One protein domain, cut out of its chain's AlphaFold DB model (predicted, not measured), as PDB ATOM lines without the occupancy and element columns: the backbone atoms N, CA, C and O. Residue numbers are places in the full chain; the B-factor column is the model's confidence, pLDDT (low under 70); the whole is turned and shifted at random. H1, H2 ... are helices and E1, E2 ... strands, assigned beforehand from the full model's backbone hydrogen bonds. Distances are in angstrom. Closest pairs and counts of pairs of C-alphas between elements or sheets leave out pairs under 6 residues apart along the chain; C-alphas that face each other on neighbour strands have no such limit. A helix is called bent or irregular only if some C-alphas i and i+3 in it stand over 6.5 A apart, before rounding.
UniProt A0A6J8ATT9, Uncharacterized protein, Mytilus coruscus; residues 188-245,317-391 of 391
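This is residues 188 to 245 and 317 to 391 of the 391 residues of an uncharacterized protein of Mytilus coruscus (UniProt A0A6J8ATT9). A hairpin of two strands, E1 and E2, makes one side of a flat body of mostly short helices, with H4 near its middle and H8 between the hairpin and H6. H2 and H3 lie at one end of the hairpin, H1 lies at the rim near H5, and residues 240 to 245 and 348 to 353 stick out. The printed part has 133 residues, in the order H1, H2, E1, E2, H3, H4, H5, H6, H7, H8; the sheet E1 - E2 is antiparallel. The class is mostly helix, with under half of the residues in named elements. The whole is only just compact, close to loose, with a radius of gyration of the C-alphas of 16.5 A and spans of 51 by 49 by 25 A.

Find C-alpha 207 at (118.597, 147.383, 140.175), where E1, residues 207 to 211, begins and runs 13.1 A; E2, residues 228 to 232, runs 13.4 A. Before them are H1, residues 191 to 195, and H2, residues 198 to 204, 10.0 A long. After E2 come H3, residues 235 to 240, H4, residues 330 to 334, H5, residues 336 to 339, and H6, residues 356 to 364, 12.3 A long. H7 is residues 370 to 373. H8, residues 375 to 387, runs 19.7 A to C-alpha 387 at (108.258, 163.873, 134.469). H1 is irregular, but only just: C-alphas 192 and 195 are 6.8 A apart.

Look first at the hairpin E1 and E2, at 150 degrees between directions: N 208 and O 231 are 2.8 A apart, and N 229 and O 210 2.9 A, within hydrogen-bond range. The closest C-alphas of E1 and H4, Leu 207 and Ala 334, are 4.7 A apart; those of E2 and H8, Met 228 and Phe 380, 7.4 A. H2 and H3 touch at Leu 204 and Thr 235, C-alphas 5.7 A apart, about perpendicular at 86 degrees. H2 touches H5, with C-alphas 201 and 337 5.9 A apart. H5 and H7 only just touch, with 3 pairs of C-alphas within 8 A, the closest 338 and 370 at 5.5 A. H6 and H8 only just touch, with 3 such pairs, the closest 357 and 385 at 6.0 A, at a shallow tilt of 19 degrees, opposite ways. H1 and H6 are apart. In H2, H3, H4 and H6 every O i to N i+4 pair is within hydrogen-bond range, in H8 7 of 9, and in H1 0 of 1, with 1 of 2 O i to N i+3 pairs; H5 and H7 are too short for an O i to N i+4 pair.

The two C-alphas farthest apart, those of Gly 219 and Thr 351, are 52.8 A apart. Residues 246 to 316 are not printed, and C-alphas 245 and 317 are 20.5 A apart across the cut. The links E1 to E2 and H5 to H6 are long. The mean pLDDT of the printed part is 79.7; it is under 70 at residues 212 to 217, 219 to 227, 242 to 245, 317 to 319 and 386 to 391.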
ATOM      1  N   PRO A 188     101.730 141.733 144.798       90.81
ATOM      2  CA  PRO A 188     102.109 140.335 144.801       90.81
ATOM      3  C   PRO A 188     102.330 139.828 146.234       90.81
ATOM      4  O   PRO A 188     102.794 140.587 147.105       90.81
ATOM      5  N   PRO A 189     102.014 138.550 146.505       89.38
ATOM      6  CA  PRO A 189     102.240 137.950 147.811       89.38
ATOM      7  C   PRO A 189     103.742 137.926 148.134       89.38
ATOM      8  O   PRO A 189     104.567 137.635 147.272       89.38
ATOM      9  N   GLN A 190     104.113 138.230 149.383       85.25
ATOM     10  CA  GLN A 190     105.527 138.258 149.790       85.25
ATOM     11  C   GLN A 190     106.169 136.875 149.899       85.25
ATOM     12  O   GLN A 190     107.365 136.749 149.662       85.25
ATOM     13  N   GLY A 191     105.410 135.843 150.278       86.31
ATOM     14  CA  GLY A 191     105.965 134.505 150.506       86.31
ATOM     15  C   GLY A 191     107.196 134.543 151.423       86.31
ATOM     16  O   GLY A 191     107.142 135.108 152.516       86.31
ATOM     17  N   LEU A 192     108.311 133.984 150.942       82.75
ATOM     18  CA  LEU A 192     109.597 133.927 151.652       82.75
ATOM     19  C   LEU A 192     110.242 135.304 151.876       82.75
ATOM     20  O   LEU A 192     110.992 135.481 152.831       82.75
ATOM     21  N   LEU A 193     109.915 136.297 151.044       84.06
ATOM     22  CA  LEU A 193     110.491 137.640 151.129       84.06
ATOM     23  C   LEU A 193     109.997 138.426 152.352       84.06
ATOM     24  O   LEU A 193     110.555 139.463 152.679       84.06
ATOM     25  N   ARG A 194     108.950 137.965 153.046       81.69
ATOM     26  CA  ARG A 194     108.311 138.704 154.150       81.69
ATOM     27  C   ARG A 194     109.257 139.025 155.311       81.69
ATOM     28  O   ARG A 194     109.080 140.057 155.953       81.69
ATOM     29  N   ASN A 195     110.206 138.136 155.588       81.88
ATOM     30  CA  ASN A 195     111.058 138.206 156.777       81.88
ATOM     31  C   ASN A 195     112.445 138.787 156.492       81.88
ATOM     32  O   ASN A 195     113.284 138.788 157.390       81.88
ATOM     33  N   LEU A 196     112.686 139.261 155.267       83.62
ATOM     34  CA  LEU A 196     113.972 139.830 154.910       83.62
ATOM     35  C   LEU A 196     114.136 141.233 155.492       83.62
ATOM     36  O   LEU A 196     113.193 142.030 155.560       83.62
ATOM     37  N   ASN A 197     115.355 141.537 155.908       82.31
ATOM     38  CA  ASN A 197     115.741 142.866 156.335       82.31
ATOM     39  C   ASN A 197     116.025 143.774 155.112       82.31
ATOM     40  O   ASN A 197     116.187 143.292 153.988       82.31
ATOM     41  N   PRO A 198     116.089 145.107 155.295       78.31
ATOM     42  CA  PRO A 198     116.344 146.031 154.190       78.31
ATOM     43  C   PRO A 198     117.629 145.749 153.394       78.31
ATOM     44  O   PRO A 198     117.616 145.916 152.178       78.31
ATOM     45  N   LEU A 199     118.706 145.287 154.043       77.69
ATOM     46  CA  LEU A 199     119.972 144.965 153.371       77.69
ATOM     47  C   LEU A 199     119.845 143.712 152.500       77.69
ATOM     48  O   LEU A 199     120.331 143.688 151.374       77.69
ATOM     49  N   GLU A 200     119.154 142.685 152.990       82.94
ATOM     50  CA  GLU A 200     118.860 141.473 152.223       82.94
ATOM     51  C   GLU A 200     118.027 141.798 150.982       82.94
ATOM     52  O   GLU A 200     118.316 141.291 149.901       82.94
ATOM     53  N   PHE A 201     117.056 142.710 151.091       83.94
ATOM     54  CA  PHE A 201     116.346 143.209 149.914       83.94
ATOM     55  C   PHE A 201     117.269 143.918 148.928       83.94
ATOM     56  O   PHE A 201     117.141 143.690 147.729       83.94
ATOM     57  N   THR A 202     118.213 144.730 149.411       82.31
ATOM     58  CA  THR A 202     119.215 145.373 148.549       82.31
ATOM     59  C   THR A 202     120.045 144.338 147.787       82.31
ATOM     60  O   THR A 202     120.252 144.506 146.591       82.31
ATOM     61  N   PHE A 203     120.460 143.241 148.430       81.06
ATOM     62  CA  PHE A 203     121.209 142.164 147.767       81.06
ATOM     63  C   PHE A 203     120.390 141.381 146.736       81.06
ATOM     64  O   PHE A 203     120.955 140.837 145.788       81.06
ATOM     65  N   LEU A 204     119.071 141.321 146.909       85.88
ATOM     66  CA  LEU A 204     118.168 140.660 145.967       85.88
ATOM     67  C   LEU A 204     117.689 141.573 144.838       85.88
ATOM     68  O   LEU A 204     117.130 141.068 143.865       85.88
ATOM     69  N   SER A 205     117.870 142.890 144.950       88.94
ATOM     70  CA  SER A 205     117.413 143.850 143.948       88.94
ATOM     71  C   SER A 205     118.317 143.845 142.709       88.94
ATOM     72  O   SER A 205     119.485 144.219 142.813       88.94
ATOM     73  N   PRO A 206     117.796 143.498 141.511       89.69
ATOM     74  CA  PRO A 206     118.576 143.552 140.270       89.69
ATOM     75  C   PRO A 206     118.992 144.968 139.869       89.69
ATOM     76  O   PRO A 206     119.932 145.147 139.100       89.69
ATOM     77  N   LEU A 207     118.281 145.978 140.374       88.94
ATOM     78  CA  LEU A 207     118.597 147.383 140.175       88.94
ATOM     79  C   LEU A 207     118.753 148.075 141.521       88.94
ATOM     80  O   LEU A 207     117.917 147.936 142.406       88.94
ATOM     81  N   LEU A 208     119.787 148.889 141.655       86.81
ATOM     82  CA  LEU A 208     120.026 149.687 142.845       86.81
ATOM     83  C   LEU A 208     119.717 151.156 142.553       86.81
ATOM     84  O   LEU A 208     120.330 151.738 141.651       86.81
ATOM     85  N   PRO A 209     118.761 151.775 143.266       84.00
ATOM     86  CA  PRO A 209     118.444 153.180 143.079       84.00
ATOM     87  C   PRO A 209     119.494 154.059 143.771       84.00
ATOM     88  O   PRO A 209     119.780 153.906 144.956       84.00
ATOM     89  N   PHE A 210     120.031 155.033 143.043       77.69
ATOM     90  CA  PHE A 210     120.977 156.020 143.554       77.69
ATOM     91  C   PHE A 210     120.527 157.438 143.227       77.69
ATOM     92  O   PHE A 210     119.970 157.711 142.164       77.69
ATOM     93  N   MET A 211     120.845 158.381 144.113       73.19
ATOM     94  CA  MET A 211     120.747 159.807 143.811       73.19
ATOM     95  C   MET A 211     122.077 160.297 143.244       73.19
ATOM     96  O   MET A 211     123.111 160.220 143.905       73.19
ATOM     97  N   LYS A 212     122.063 160.846 142.029       66.50
ATOM     98  CA  LYS A 212     123.255 161.446 141.430       66.50
ATOM     99  C   LYS A 212     123.424 162.883 141.921       66.50
ATOM    100  O   LYS A 212     122.548 163.734 141.750       66.50
ATOM    101  N   ILE A 213     124.585 163.139 142.509       67.06
ATOM    102  CA  ILE A 213     125.006 164.452 142.988       67.06
ATOM    103  C   ILE A 213     125.746 165.167 141.855       67.06
ATOM    104  O   ILE A 213     126.664 164.612 141.255       67.06
ATOM    105  N   HIS A 214     125.359 166.406 141.566       59.88
ATOM    106  CA  HIS A 214     126.027 167.256 140.578       59.88
ATOM    107  C   HIS A 214     126.818 168.361 141.257       59.88
ATOM    108  O   HIS A 214     126.462 168.807 142.343       59.88
ATOM    109  N   LYS A 215     127.855 168.879 140.598       65.81
ATOM    110  CA  LYS A 215     128.431 170.171 140.993       65.81
ATOM    111  C   LYS A 215     127.484 171.284 140.550       65.81
ATOM    112  O   LYS A 215     126.995 171.278 139.423       65.81
ATOM    113  N   ALA A 216     127.206 172.226 141.444       63.28
ATOM    114  CA  ALA A 216     126.502 173.445 141.096       63.28
ATOM    115  C   ALA A 216     127.341 174.239 140.076       63.28
ATOM    116  O   ALA A 216     128.573 174.220 140.159       63.28
ATOM    117  N   PRO A 217     126.697 174.945 139.131       69.25
ATOM    118  CA  PRO A 217     127.402 175.689 138.086       69.25
ATOM    119  C   PRO A 217     128.341 176.766 138.650       69.25
ATOM    120  O   PRO A 217     129.317 177.127 138.000       69.25
ATOM    121  N   VAL A 218     128.084 177.254 139.869       73.50
ATOM    122  CA  VAL A 218     128.894 178.271 140.544       73.50
ATOM    123  C   VAL A 218     129.121 177.871 142.006       73.50
ATOM    124  O   VAL A 218     128.264 177.258 142.639       73.50
ATOM    125  N   GLY A 219     130.287 178.224 142.558       69.50
ATOM    126  CA  GLY A 219     130.520 178.215 144.007       69.50
ATOM    127  C   GLY A 219     131.037 176.912 144.622       69.50
ATOM    128  O   GLY A 219     131.034 176.799 145.843       69.50
ATOM    129  N   LYS A 220     131.485 175.927 143.827       66.62
ATOM    130  CA  LYS A 220     131.961 174.600 144.299       66.62
ATOM    131  C   LYS A 220     130.950 173.823 145.171       66.62
ATOM    132  O   LYS A 220     131.302 172.785 145.725       66.62
ATOM    133  N   GLN A 221     129.709 174.295 145.287       69.25
ATOM    134  CA  GLN A 221     128.640 173.621 146.017       69.25
ATOM    135  C   GLN A 221     128.148 172.407 145.224       69.25
ATOM    136  O   GLN A 221     128.257 172.369 143.999       69.25
ATOM    137  N   LEU A 222     127.600 171.409 145.913       59.31
ATOM    138  CA  LEU A 222     126.981 170.244 145.286       59.31
ATOM    139  C   LEU A 222     125.459 170.440 145.241       59.31
ATOM    140  O   LEU A 222     124.855 170.870 146.221       59.31
ATOM    141  N   LYS A 223     124.840 170.140 144.096       58.06
ATOM    142  CA  LYS A 223     123.397 170.197 143.852       58.06
ATOM    143  C   LYS A 223     122.849 168.781 143.704       58.06
ATOM    144  O   LYS A 223     123.359 167.986 142.917       58.06
ATOM    145  N   ILE A 224     121.750 168.506 144.395       58.84
ATOM    146  CA  ILE A 224     120.942 167.300 144.216       58.84
ATOM    147  C   ILE A 224     119.622 167.773 143.617       58.84
ATOM    148  O   ILE A 224     118.824 168.416 144.293       58.84
ATOM    149  N   HIS A 225     119.424 167.557 142.320       51.81
ATOM    150  CA  HIS A 225     118.189 167.946 141.643       51.81
ATOM    151  C   HIS A 225     117.782 166.866 140.656       51.81
ATOM    152  O   HIS A 225     118.486 166.668 139.671       51.81
ATOM    153  N   CYS A 226     116.655 166.207 140.947       50.34
ATOM    154  CA  CYS A 226     115.924 165.278 140.080       50.34
ATOM    155  C   CYS A 226     116.819 164.386 139.215       50.34
ATOM    156  O   CYS A 226     116.698 164.383 137.994       50.34
ATOM    157  N   ASN A 227     117.758 163.676 139.840       61.69
ATOM    158  CA  ASN A 227     118.705 162.851 139.102       61.69
ATOM    159  C   ASN A 227     118.875 161.492 139.763       61.69
ATOM    160  O   ASN A 227     119.979 161.094 140.125       61.69
ATOM    161  N   MET A 228     117.753 160.808 139.983       71.00
ATOM    162  CA  MET A 228     117.839 159.419 140.388       71.00
ATOM    163  C   MET A 228     118.207 158.563 139.188       71.00
ATOM    164  O   MET A 228     117.679 158.732 138.090       71.00
ATOM    165  N   VAL A 229     119.139 157.660 139.418       75.50
ATOM    166  CA  VAL A 229     119.599 156.682 138.446       75.50
ATOM    167  C   VAL A 229     119.462 155.308 139.070       75.50
ATOM    168  O   VAL A 229     119.524 155.169 140.289       75.50
ATOM    169  N   VAL A 230     119.256 154.301 138.240       83.12
ATOM    170  CA  VAL A 230     119.277 152.907 138.671       83.12
ATOM    171  C   VAL A 230     120.536 152.265 138.120       83.12
ATOM    172  O   VAL A 230     120.877 152.484 136.961       83.12
ATOM    173  N   VAL A 231     121.263 151.523 138.944       83.62
ATOM    174  CA  VAL A 231     122.476 150.827 138.511       83.62
ATOM    175  C   VAL A 231     122.225 149.322 138.611       83.62
ATOM    176  O   VAL A 231     121.774 148.875 139.667       83.62
ATOM    177  N   PRO A 232     122.458 148.546 137.541       86.19
ATOM    178  CA  PRO A 232     122.356 147.092 137.592       86.19
ATOM    179  C   PRO A 232     123.264 146.474 138.652       86.19
ATOM    180  O   PRO A 232     124.379 146.944 138.862       86.19
ATOM    181  N   SER A 233     122.778 145.414 139.291       84.94
ATOM    182  CA  SER A 233     123.499 144.620 140.283       84.94
ATOM    183  C   SER A 233     123.490 143.151 139.872       84.94
ATOM    184  O   SER A 233     122.448 142.617 139.482       84.94
ATOM    185  N   ASP A 234     124.635 142.478 139.994       84.00
ATOM    186  CA  ASP A 234     124.734 141.030 139.792       84.00
ATOM    187  C   ASP A 234     124.314 140.297 141.072       84.00
ATOM    188  O   ASP A 234     125.119 139.965 141.949       84.00
ATOM    189  N   THR A 235     123.006 140.082 141.200       82.69
ATOM    190  CA  THR A 235     122.408 139.428 142.368       82.69
ATOM    191  C   THR A 235     122.821 137.962 142.483       82.69
ATOM    192  O   THR A 235     122.971 137.461 143.597       82.69
ATOM    193  N   VAL A 236     123.062 137.271 141.362       83.31
ATOM    194  CA  VAL A 236     123.423 135.844 141.348       83.31
ATOM    195  C   VAL A 236     124.813 135.650 141.931       83.31
ATOM    196  O   VAL A 236     124.971 134.885 142.882       83.31
ATOM    197  N   ASN A 237     125.802 136.376 141.412       79.69
ATOM    198  CA  ASN A 237     127.169 136.306 141.920       79.69
ATOM    199  C   ASN A 237     127.238 136.779 143.379       79.69
ATOM    200  O   ASN A 237     127.848 136.132 144.231       79.69
ATOM    201  N   THR A 238     126.523 137.860 143.705       74.62
ATOM    202  CA  THR A 238     126.498 138.393 145.070       74.62
ATOM    203  C   THR A 238     125.978 137.362 146.072       74.62
ATOM    204  O   THR A 238     126.635 137.127 147.084       74.62
ATOM    205  N   VAL A 239     124.862 136.687 145.780       75.00
ATOM    206  CA  VAL A 239     124.306 135.646 146.662       75.00
ATOM    207  C   VAL A 239     125.204 134.408 146.715       75.00
ATOM    208  O   VAL A 239     125.413 133.872 147.799       75.00
ATOM    209  N   GLN A 240     125.783 133.976 145.588       76.88
ATOM    210  CA  GLN A 240     126.709 132.833 145.548       76.88
ATOM    211  C   GLN A 240     128.004 133.082 146.332       76.88
ATOM    212  O   GLN A 240     128.611 132.139 146.832       76.88
ATOM    213  N   SER A 241     128.417 134.343 146.464       70.44
ATOM    214  CA  SER A 241     129.605 134.719 147.231       70.44
ATOM    215  C   SER A 241     129.389 134.732 148.754       70.44
ATOM    216  O   SER A 241     130.361 134.840 149.501       70.44
ATOM    217  N   LEU A 242     128.142 134.630 149.236       67.44
ATOM    218  CA  LEU A 242     127.800 134.656 150.663       67.44
ATOM    219  C   LEU A 242     127.632 133.232 151.229       67.44
ATOM    220  O   LEU A 242     126.974 132.409 150.594       67.44
ATOM    221  N   PRO A 243     128.136 132.926 152.445       61.59
ATOM    222  CA  PRO A 243     128.990 133.737 153.315       61.59
ATOM    223  C   PRO A 243     130.437 133.765 152.805       61.59
ATOM    224  O   PRO A 243     131.043 132.720 152.569       61.59
ATOM    225  N   ARG A 244     131.020 134.963 152.676       61.12
ATOM    226  CA  ARG A 244     132.422 135.085 152.263       61.12
ATOM    227  C   ARG A 244     133.333 134.534 153.363       61.12
ATOM    228  O   ARG A 244     133.193 134.896 154.528       61.12
ATOM    229  N   LEU A 245     134.283 133.685 152.982       56.31
ATOM    230  CA  LEU A 245     135.344 133.226 153.878       56.31
ATOM    231  C   LEU A 245     136.256 134.408 154.277       56.31
ATOM    232  O   LEU A 245     136.366 135.397 153.545       56.31
ATOM    233  N   GLU A 317     129.609 147.736 140.981       55.69
ATOM    234  CA  GLU A 317     130.934 148.149 140.507       55.69
ATOM    235  C   GLU A 317     131.086 147.834 139.010       55.69
ATOM    236  O   GLU A 317     130.678 146.777 138.537       55.69
ATOM    237  N   ASN A 318     131.633 148.783 138.244       57.19
ATOM    238  CA  ASN A 318     131.776 148.721 136.782       57.19
ATOM    239  C   ASN A 318     130.470 148.704 135.960       57.19
ATOM    240  O   ASN A 318     130.533 148.707 134.728       57.19
ATOM    241  N   TYR A 319     129.293 148.780 136.588       68.56
ATOM    242  CA  TYR A 319     128.027 148.919 135.869       68.56
ATOM    243  C   TYR A 319     127.694 150.388 135.590       68.56
ATOM    244  O   TYR A 319     127.832 151.275 136.434       68.56
ATOM    245  N   GLN A 320     127.226 150.662 134.370       71.75
ATOM    246  CA  GLN A 320     126.782 151.999 133.991       71.75
ATOM    247  C   GLN A 320     125.400 152.298 134.571       71.75
ATOM    248  O   GLN A 320     124.482 151.482 134.520       71.75
ATOM    249  N   ALA A 321     125.246 153.513 135.090       77.19
ATOM    250  CA  ALA A 321     123.972 153.998 135.589       77.19
ATOM    251  C   ALA A 321     122.968 154.207 134.445       77.19
ATOM    252  O   ALA A 321     123.267 154.872 133.451       77.19
ATOM    253  N   ILE A 322     121.756 153.693 134.627       77.31
ATOM    254  CA  ILE A 322     120.640 153.776 133.689       77.31
ATOM    255  C   ILE A 322     119.634 154.812 134.202       77.31
ATOM    256  O   ILE A 322     119.429 154.997 135.407       77.31
ATOM    257  N   SER A 323     118.993 155.521 133.274       74.69
ATOM    258  CA  SER A 323     117.885 156.415 133.606       74.69
ATOM    259  C   SER A 323     116.671 155.619 134.083       74.69
ATOM    260  O   SER A 323     116.215 154.696 133.406       74.69
ATOM    261  N   MET A 324     116.076 156.044 135.200       75.44
ATOM    262  CA  MET A 324     114.853 155.450 135.757       75.44
ATOM    263  C   MET A 324     113.629 155.516 134.821       75.44
ATOM    264  O   MET A 324     112.625 154.853 135.074       75.44
ATOM    265  N   PHE A 325     113.682 156.353 133.780       78.56
ATOM    266  CA  PHE A 325     112.611 156.520 132.790       78.56
ATOM    267  C   PHE A 325     112.766 155.594 131.584       78.56
ATOM    268  O   PHE A 325     111.786 155.305 130.903       78.56
ATOM    269  N   THR A 326     113.991 155.150 131.303       77.12
ATOM    270  CA  THR A 326     114.274 154.247 130.182       77.12
ATOM    271  C   THR A 326     113.872 152.822 130.537       77.12
ATOM    272  O   THR A 326     113.261 152.128 129.726       77.12
ATOM    273  N   GLU A 327     114.175 152.405 131.765       81.31
ATOM    274  CA  GLU A 327     113.846 151.076 132.259       81.31
ATOM    275  C   GLU A 327     112.415 151.053 132.818       81.31
ATOM    276  O   GLU A 327     112.121 151.607 133.880       81.31
ATOM    277  N   LYS A 328     111.490 150.430 132.078       83.12
ATOM    278  CA  LYS A 328     110.054 150.436 132.411       83.12
ATOM    279  C   LYS A 328     109.766 149.748 133.744       83.12
ATOM    280  O   LYS A 328     108.863 150.186 134.450       83.12
ATOM    281  N   THR A 329     110.536 148.707 134.067       88.88
ATOM    282  CA  THR A 329     110.364 147.886 135.277       88.88
ATOM    283  C   THR A 329     111.299 148.289 136.418       88.88
ATOM    284  O   THR A 329     111.492 147.540 137.377       88.88
ATOM    285  N   ALA A 330     111.880 149.493 136.324       87.69
ATOM    286  CA  ALA A 330     112.906 149.955 137.248       87.69
ATOM    287  C   ALA A 330     112.458 149.942 138.712       87.69
ATOM    288  O   ALA A 330     113.256 149.655 139.595       87.69
ATOM    289  N   GLU A 331     111.189 150.251 138.983       89.00
ATOM    290  CA  GLU A 331     110.653 150.297 140.347       89.00
ATOM    291  C   GLU A 331     110.507 148.908 140.945       89.00
ATOM    292  O   GLU A 331     110.891 148.674 142.089       89.00
ATOM    293  N   GLU A 332     109.942 147.988 140.169       91.50
ATOM    294  CA  GLU A 332     109.643 146.636 140.613       91.50
ATOM    295  C   GLU A 332     110.923 145.823 140.818       91.50
ATOM    296  O   GLU A 332     110.994 145.002 141.735       91.50
ATOM    297  N   GLN A 333     111.952 146.113 140.016       90.25
ATOM    298  CA  GLN A 333     113.297 145.563 140.165       90.25
ATOM    299  C   GLN A 333     114.096 146.248 141.284       90.25
ATOM    300  O   GLN A 333     114.836 145.573 141.994       90.25
ATOM    301  N   ALA A 334     113.950 147.562 141.485       89.75
ATOM    302  CA  ALA A 334     114.676 148.262 142.545       89.75
ATOM    303  C   ALA A 334     114.130 147.961 143.945       89.75
ATOM    304  O   ALA A 334     114.890 147.790 144.899       89.75
ATOM    305  N   TYR A 335     112.807 147.860 144.071       91.12
ATOM    306  CA  TYR A 335     112.119 147.691 145.346       91.12
ATOM    307  C   TYR A 335     111.480 146.311 145.454       91.12
ATOM    308  O   TYR A 335     110.266 146.174 145.637       91.12
ATOM    309  N   THR A 336     112.320 145.277 145.410       89.19
ATOM    310  CA  THR A 336     111.926 143.870 145.575       89.19
ATOM    311  C   THR A 336     111.139 143.613 146.864       89.19
ATOM    312  O   THR A 336     110.203 142.823 146.854       89.19
ATOM    313  N   GLY A 337     111.403 144.334 147.957       87.44
ATOM    314  CA  GLY A 337     110.593 144.223 149.180       87.44
ATOM    315  C   GLY A 337     109.151 144.725 149.044       87.44
ATOM    316  O   GLY A 337     108.243 144.222 149.714       87.44
ATOM    317  N   THR A 338     108.915 145.673 148.136       89.25
ATOM    318  CA  THR A 338     107.579 146.211 147.846       89.25
ATOM    319  C   THR A 338     106.863 145.365 146.795       89.25
ATOM    320  O   THR A 338     105.711 144.986 147.003       89.25
ATOM    321  N   PHE A 339     107.539 145.050 145.689       91.62
ATOM    322  CA  PHE A 339     106.927 144.451 144.498       91.62
ATOM    323  C   PHE A 339     107.303 142.982 144.271       91.62
ATOM    324  O   PHE A 339     106.897 142.393 143.278       91.62
ATOM    325  N   CYS A 340     108.074 142.365 145.164       89.62
ATOM    326  CA  CYS A 340     108.503 140.964 145.069       89.62
ATOM    327  C   CYS A 340     109.196 140.606 143.737       89.62
ATOM    328  O   CYS A 340     109.118 139.460 143.300       89.62
ATOM    329  N   GLY A 341     109.812 141.583 143.058       85.31
ATOM    330  CA  GLY A 341     110.395 141.412 141.722       85.31
ATOM    331  C   GLY A 341     109.373 141.189 140.598       85.31
ATOM    332  O   GLY A 341     109.761 140.865 139.479       85.31
ATOM    333  N   GLN A 342     108.073 141.346 140.867       88.94
ATOM    334  CA  GLN A 342     107.017 141.189 139.871       88.94
ATOM    335  C   GLN A 342     106.638 142.545 139.279       88.94
ATOM    336  O   GLN A 342     106.213 143.453 139.993       88.94
ATOM    337  N   ALA A 343     106.764 142.662 137.957       89.56
ATOM    338  CA  ALA A 343     106.349 143.851 137.225       89.56
ATOM    339  C   ALA A 343     104.832 144.073 137.333       89.56
ATOM    340  O   ALA A 343     104.044 143.121 137.281       89.56
ATOM    341  N   ARG A 344     104.407 145.339 137.421       89.75
ATOM    342  CA  ARG A 344     102.985 145.690 137.355       89.75
ATOM    343  C   ARG A 344     102.377 145.257 136.023       89.75
ATOM    344  O   ARG A 344     103.037 145.220 134.986       89.75
ATOM    345  N   ILE A 345     101.066 145.021 136.038       91.12
ATOM    346  CA  ILE A 345     100.312 144.763 134.810       91.12
ATOM    347  C   ILE A 345     100.346 146.025 133.924       91.12
ATOM    348  O   ILE A 345      99.896 147.087 134.386       91.12
ATOM    349  N   PRO A 346     100.838 145.927 132.670       90.06
ATOM    350  CA  PRO A 346     100.825 147.032 131.714       90.06
ATOM    351  C   PRO A 346      99.406 147.531 131.446       90.06
ATOM    352  O   PRO A 346      98.463 146.738 131.443       90.06
ATOM    353  N   ASN A 347      99.253 148.829 131.171       90.75
ATOM    354  CA  ASN A 347      97.939 149.440 130.943       90.75
ATOM    355  C   ASN A 347      97.141 148.773 129.812       90.75
ATOM    356  O   ASN A 347      95.933 148.626 129.956       90.75
ATOM    357  N   ASP A 348      97.805 148.274 128.766       90.00
ATOM    358  CA  ASP A 348      97.160 147.593 127.630       90.00
ATOM    359  C   ASP A 348      96.457 146.285 128.020       90.00
ATOM    360  O   ASP A 348      95.550 145.823 127.335       90.00
ATOM    361  N   LYS A 349      96.880 145.669 129.131       91.12
ATOM    362  CA  LYS A 349      96.299 144.425 129.652       91.12
ATOM    363  C   LYS A 349      95.244 144.674 130.734       91.12
ATOM    364  O   LYS A 349      94.631 143.721 131.211       91.12
ATOM    365  N   ARG A 350      95.045 145.925 131.162       92.50
ATOM    366  CA  ARG A 350      94.044 146.277 132.177       92.50
ATOM    367  C   ARG A 350      92.673 146.424 131.536       92.50
ATOM    368  O   ARG A 350      92.544 146.892 130.412       92.50
ATOM    369  N   THR A 351      91.625 146.095 132.290       92.06
ATOM    370  CA  THR A 351      90.244 146.357 131.859       92.06
ATOM    371  C   THR A 351      89.979 147.856 131.742       92.06
ATOM    372  O   THR A 351      89.239 148.295 130.866       92.06
ATOM    373  N   VAL A 352      90.564 148.648 132.645       92.81
ATOM    374  CA  VAL A 352      90.503 150.111 132.613       92.81
ATOM    375  C   VAL A 352      91.921 150.662 132.769       92.81
ATOM    376  O   VAL A 352      92.578 150.312 133.754       92.81
ATOM    377  N   PRO A 353      92.406 151.511 131.846       93.38
ATOM    378  CA  PRO A 353      93.727 152.115 131.965       93.38
ATOM    379  C   PRO A 353      93.784 153.054 133.172       93.38
ATOM    380  O   PRO A 353      92.788 153.687 133.532       93.38
ATOM    381  N   VAL A 354      94.953 153.137 133.806       92.94
ATOM    382  CA  VAL A 354      95.166 153.941 135.014       92.94
ATOM    383  C   VAL A 354      96.394 154.819 134.817       92.94
ATOM    384  O   VAL A 354      97.423 154.354 134.326       92.94
ATOM    385  N   SER A 355      96.297 156.093 135.196       91.56
ATOM    386  CA  SER A 355      97.464 156.981 135.193       91.56
ATOM    387  C   SER A 355      98.462 156.566 136.278       91.56
ATOM    388  O   SER A 355      98.069 156.122 137.360       91.56
ATOM    389  N   TYR A 356      99.760 156.752 136.050       89.62
ATOM    390  CA  TYR A 356     100.773 156.401 137.048       89.62
ATOM    391  C   TYR A 356     100.594 157.176 138.360       89.62
ATOM    392  O   TYR A 356     100.680 156.606 139.445       89.62
ATOM    393  N   GLY A 357     100.216 158.457 138.292       90.75
ATOM    394  CA  GLY A 357      99.887 159.238 139.486       90.75
ATOM    395  C   GLY A 357      98.730 158.648 140.309       90.75
ATOM    396  O   GLY A 357      98.730 158.745 141.539       90.75
ATOM    397  N   GLU A 358      97.738 158.021 139.671       91.12
ATOM    398  CA  GLU A 358      96.678 157.286 140.369       91.12
ATOM    399  C   GLU A 358      97.167 155.953 140.933       91.12
ATOM    400  O   GLU A 358      96.763 155.604 142.047       91.12
ATOM    401  N   ILE A 359      98.058 155.254 140.220       92.81
ATOM    402  CA  ILE A 359      98.719 154.034 140.704       92.81
ATOM    403  C   ILE A 359      99.459 154.337 142.008       92.81
ATOM    404  O   ILE A 359      99.120 153.763 143.042       92.81
ATOM    405  N   VAL A 360     100.350 155.332 142.005       92.75
ATOM    406  CA  VAL A 360     101.125 155.760 143.183       92.75
ATOM    407  C   VAL A 360     100.204 156.126 144.349       92.75
ATOM    408  O   VAL A 360     100.365 155.643 145.469       92.75
ATOM    409  N   LYS A 361      99.168 156.940 144.106       92.50
ATOM    410  CA  LYS A 361      98.194 157.301 145.154       92.50
ATOM    411  C   LYS A 361      97.434 156.092 145.689       92.50
ATOM    412  O   LYS A 361      96.993 156.122 146.839       92.50
ATOM    413  N   SER A 362      97.170 155.092 144.855       93.94
ATOM    414  CA  SER A 362      96.487 153.869 145.264       93.94
ATOM    415  C   SER A 362      97.391 152.997 146.126       93.94
ATOM    416  O   SER A 362      96.956 152.546 147.180       93.94
ATOM    417  N   GLU A 363      98.647 152.829 145.724       93.75
ATOM    418  CA  GLU A 363      99.666 152.063 146.444       93.75
ATOM    419  C   GLU A 363      99.949 152.648 147.834       93.75
ATOM    420  O   GLU A 363      99.917 151.924 148.826       93.75
ATOM    421  N   LEU A 364     100.110 153.971 147.947       93.38
ATOM    422  CA  LEU A 364     100.338 154.646 149.237       93.38
ATOM    423  C   LEU A 364      99.151 154.527 150.207       93.38
ATOM    424  O   LEU A 364      99.318 154.543 151.434       93.38
ATOM    425  N   ARG A 365      97.934 154.426 149.663       93.50
ATOM    426  CA  ARG A 365      96.693 154.280 150.435       93.50
ATOM    427  C   ARG A 365      96.273 152.829 150.617       93.50
ATOM    428  O   ARG A 365      95.241 152.599 151.237       93.50
ATOM    429  N   ASN A 366      97.013 151.864 150.084       94.25
ATOM    430  CA  ASN A 366      96.653 150.460 150.191       94.25
ATOM    431  C   ASN A 366      96.700 149.994 151.660       94.25
ATOM    432  O   ASN A 366      97.436 150.549 152.488       94.25
ATOM    433  N   MET A 367      95.886 148.986 151.983       92.31
ATOM    434  CA  MET A 367      95.960 148.261 153.251       92.31
ATOM    435  C   MET A 367      97.325 147.600 153.434       92.31
ATOM    436  O   MET A 367      97.841 147.563 154.548       92.31
ATOM    437  N   ASP A 368      97.932 147.140 152.341       91.75
ATOM    438  CA  ASP A 368      99.318 146.719 152.331       91.75
ATOM    439  C   ASP A 368     100.220 147.949 152.492       91.75
ATOM    440  O   ASP A 368     100.307 148.826 151.628       91.75
ATOM    441  N   ARG A 369     100.881 148.031 153.647       90.25
ATOM    442  CA  ARG A 369     101.674 149.199 154.038       90.25
ATOM    443  C   ARG A 369     103.099 149.174 153.495       90.25
ATOM    444  O   ARG A 369     103.833 150.111 153.790       90.25
ATOM    445  N   ARG A 370     103.512 148.161 152.724       90.12
ATOM    446  CA  ARG A 370     104.897 148.034 152.227       90.12
ATOM    447  C   ARG A 370     105.346 149.248 151.427       90.12
ATOM    448  O   ARG A 370     106.366 149.847 151.753       90.12
ATOM    449  N   CYS A 371     104.533 149.677 150.462       91.19
ATOM    450  CA  CYS A 371     104.829 150.870 149.669       91.19
ATOM    451  C   CYS A 371     104.868 152.135 150.545       91.19
ATOM    452  O   CYS A 371     105.809 152.917 150.469       91.19
ATOM    453  N   ALA A 372     103.901 152.295 151.454       90.75
ATOM    454  CA  ALA A 372     103.808 153.466 152.328       90.75
ATOM    455  C   ALA A 372     104.886 153.539 153.430       90.75
ATOM    456  O   ALA A 372     105.093 154.608 154.000       90.75
ATOM    457  N   ARG A 373     105.533 152.419 153.774       88.06
ATOM    458  CA  ARG A 373     106.623 152.352 154.764       88.06
ATOM    459  C   ARG A 373     108.006 152.509 154.135       88.06
ATOM    460  O   ARG A 373     108.950 152.842 154.845       88.06
ATOM    461  N   ASN A 374     108.134 152.276 152.832       87.75
ATOM    462  CA  ASN A 374     109.403 152.380 152.129       87.75
ATOM    463  C   ASN A 374     109.667 153.835 151.704       87.75
ATOM    464  O   ASN A 374     109.193 154.297 150.668       87.75
ATOM    465  N   VAL A 375     110.428 154.558 152.529       86.12
ATOM    466  CA  VAL A 375     110.750 155.978 152.319       86.12
ATOM    467  C   VAL A 375     111.518 156.206 151.013       86.12
ATOM    468  O   VAL A 375     111.208 157.148 150.284       86.12
ATOM    469  N   GLU A 376     112.473 155.338 150.684       83.50
ATOM    470  CA  GLU A 376     113.268 155.435 149.452       83.50
ATOM    471  C   GLU A 376     112.384 155.293 148.214       83.50
ATOM    472  O   GLU A 376     112.438 156.129 147.307       83.50
ATOM    473  N   ASN A 377     111.483 154.306 148.229       88.31
ATOM    474  CA  ASN A 377     110.493 154.130 147.176       88.31
ATOM    475  C   ASN A 377     109.604 155.372 147.043       88.31
ATOM    476  O   ASN A 377     109.401 155.858 145.940       88.31
ATOM    477  N   ILE A 378     109.135 155.969 148.141       88.62
ATOM    478  CA  ILE A 378     108.320 157.195 148.074       88.62
ATOM    479  C   ILE A 378     109.066 158.329 147.356       88.62
ATOM    480  O   ILE A 378     108.484 158.997 146.495       88.62
ATOM    481  N   PHE A 379     110.351 158.536 147.662       82.88
ATOM    482  CA  PHE A 379     111.172 159.514 146.945       82.88
ATOM    483  C   PHE A 379     111.331 159.149 145.470       82.88
ATOM    484  O   PHE A 379     111.233 160.033 144.618       82.88
ATOM    485  N   PHE A 380     111.503 157.865 145.157       84.25
ATOM    486  CA  PHE A 380     111.554 157.376 143.784       84.25
ATOM    487  C   PHE A 380     110.286 157.697 143.004       84.25
ATOM    488  O   PHE A 380     110.354 158.316 141.939       84.25
ATOM    489  N   LEU A 381     109.127 157.347 143.557       86.38
ATOM    490  CA  LEU A 381     107.833 157.598 142.937       86.38
ATOM    491  C   LEU A 381     107.620 159.102 142.721       86.38
ATOM    492  O   LEU A 381     107.213 159.509 141.635       86.38
ATOM    493  N   ASN A 382     107.963 159.931 143.712       83.06
ATOM    494  CA  ASN A 382     107.830 161.386 143.638       83.06
ATOM    495  C   ASN A 382     108.743 162.049 142.591       83.06
ATOM    496  O   ASN A 382     108.430 163.134 142.117       83.06
ATOM    497  N   GLN A 383     109.873 161.434 142.236       77.94
ATOM    498  CA  GLN A 383     110.751 161.932 141.168       77.94
ATOM    499  C   GLN A 383     110.264 161.520 139.773       77.94
ATOM    500  O   GLN A 383     110.543 162.207 138.788       77.94
ATOM    501  N   LYS A 384     109.514 160.417 139.686       77.81
ATOM    502  CA  LYS A 384     108.970 159.902 138.427       77.81
ATOM    503  C   LYS A 384     107.632 160.549 138.046       77.81
ATOM    504  O   LYS A 384     107.433 160.858 136.877       77.81
ATOM    505  N   THR A 385     106.762 160.848 139.015       71.94
ATOM    506  CA  THR A 385     105.448 161.491 138.786       71.94
ATOM    507  C   THR A 385     105.454 162.856 138.071       71.94
ATOM    508  O   THR A 385     104.510 163.096 137.322       71.94
ATOM    509  N   PRO A 386     106.429 163.777 138.248       59.78
ATOM    510  CA  PRO A 386     106.402 165.097 137.606       59.78
ATOM    511  C   PRO A 386     106.867 165.066 136.145       59.78
ATOM    512  O   PRO A 386     106.669 166.042 135.429       59.78
ATOM    513  N   ASN A 387     107.517 163.977 135.727       52.66
ATOM    514  CA  ASN A 387     108.258 163.873 134.469       52.66
ATOM    515  C   ASN A 387     107.577 162.953 133.444       52.66
ATOM    516  O   ASN A 387     108.189 162.610 132.432       52.66
ATOM    517  N   GLU A 388     106.325 162.551 133.679       48.16
ATOM    518  CA  GLU A 388     105.535 161.862 132.658       48.16
ATOM    519  C   GLU A 388     105.195 162.839 131.531       48.16
ATOM    520  O   GLU A 388     104.248 163.624 131.603       48.16
ATOM    521  N   VAL A 389     106.011 162.799 130.478       33.94
ATOM    522  CA  VAL A 389     105.641 163.326 129.168       33.94
ATOM    523  C   VAL A 389     104.416 162.527 128.710       33.94
ATOM    524  O   VAL A 389     104.466 161.296 128.755       33.94
ATOM    525  N   PRO A 390     103.309 163.178 128.317       32.69
ATOM    526  CA  PRO A 390     102.149 162.460 127.815       32.69
ATOM    527  C   PRO A 390     102.563 161.651 126.581       32.69
ATOM    528  O   PRO A 390     103.128 162.212 125.640       32.69
ATOM    529  N   HIS A 391     102.337 160.338 126.650       31.00
ATOM    530  CA  HIS A 391     102.502 159.408 125.536       31.00
ATOM    531  C   HIS A 391     101.429 159.609 124.471       31.00
ATOM    532  O   HIS A 391     100.263 159.872 124.858       31.00
TER     533      HIS A 391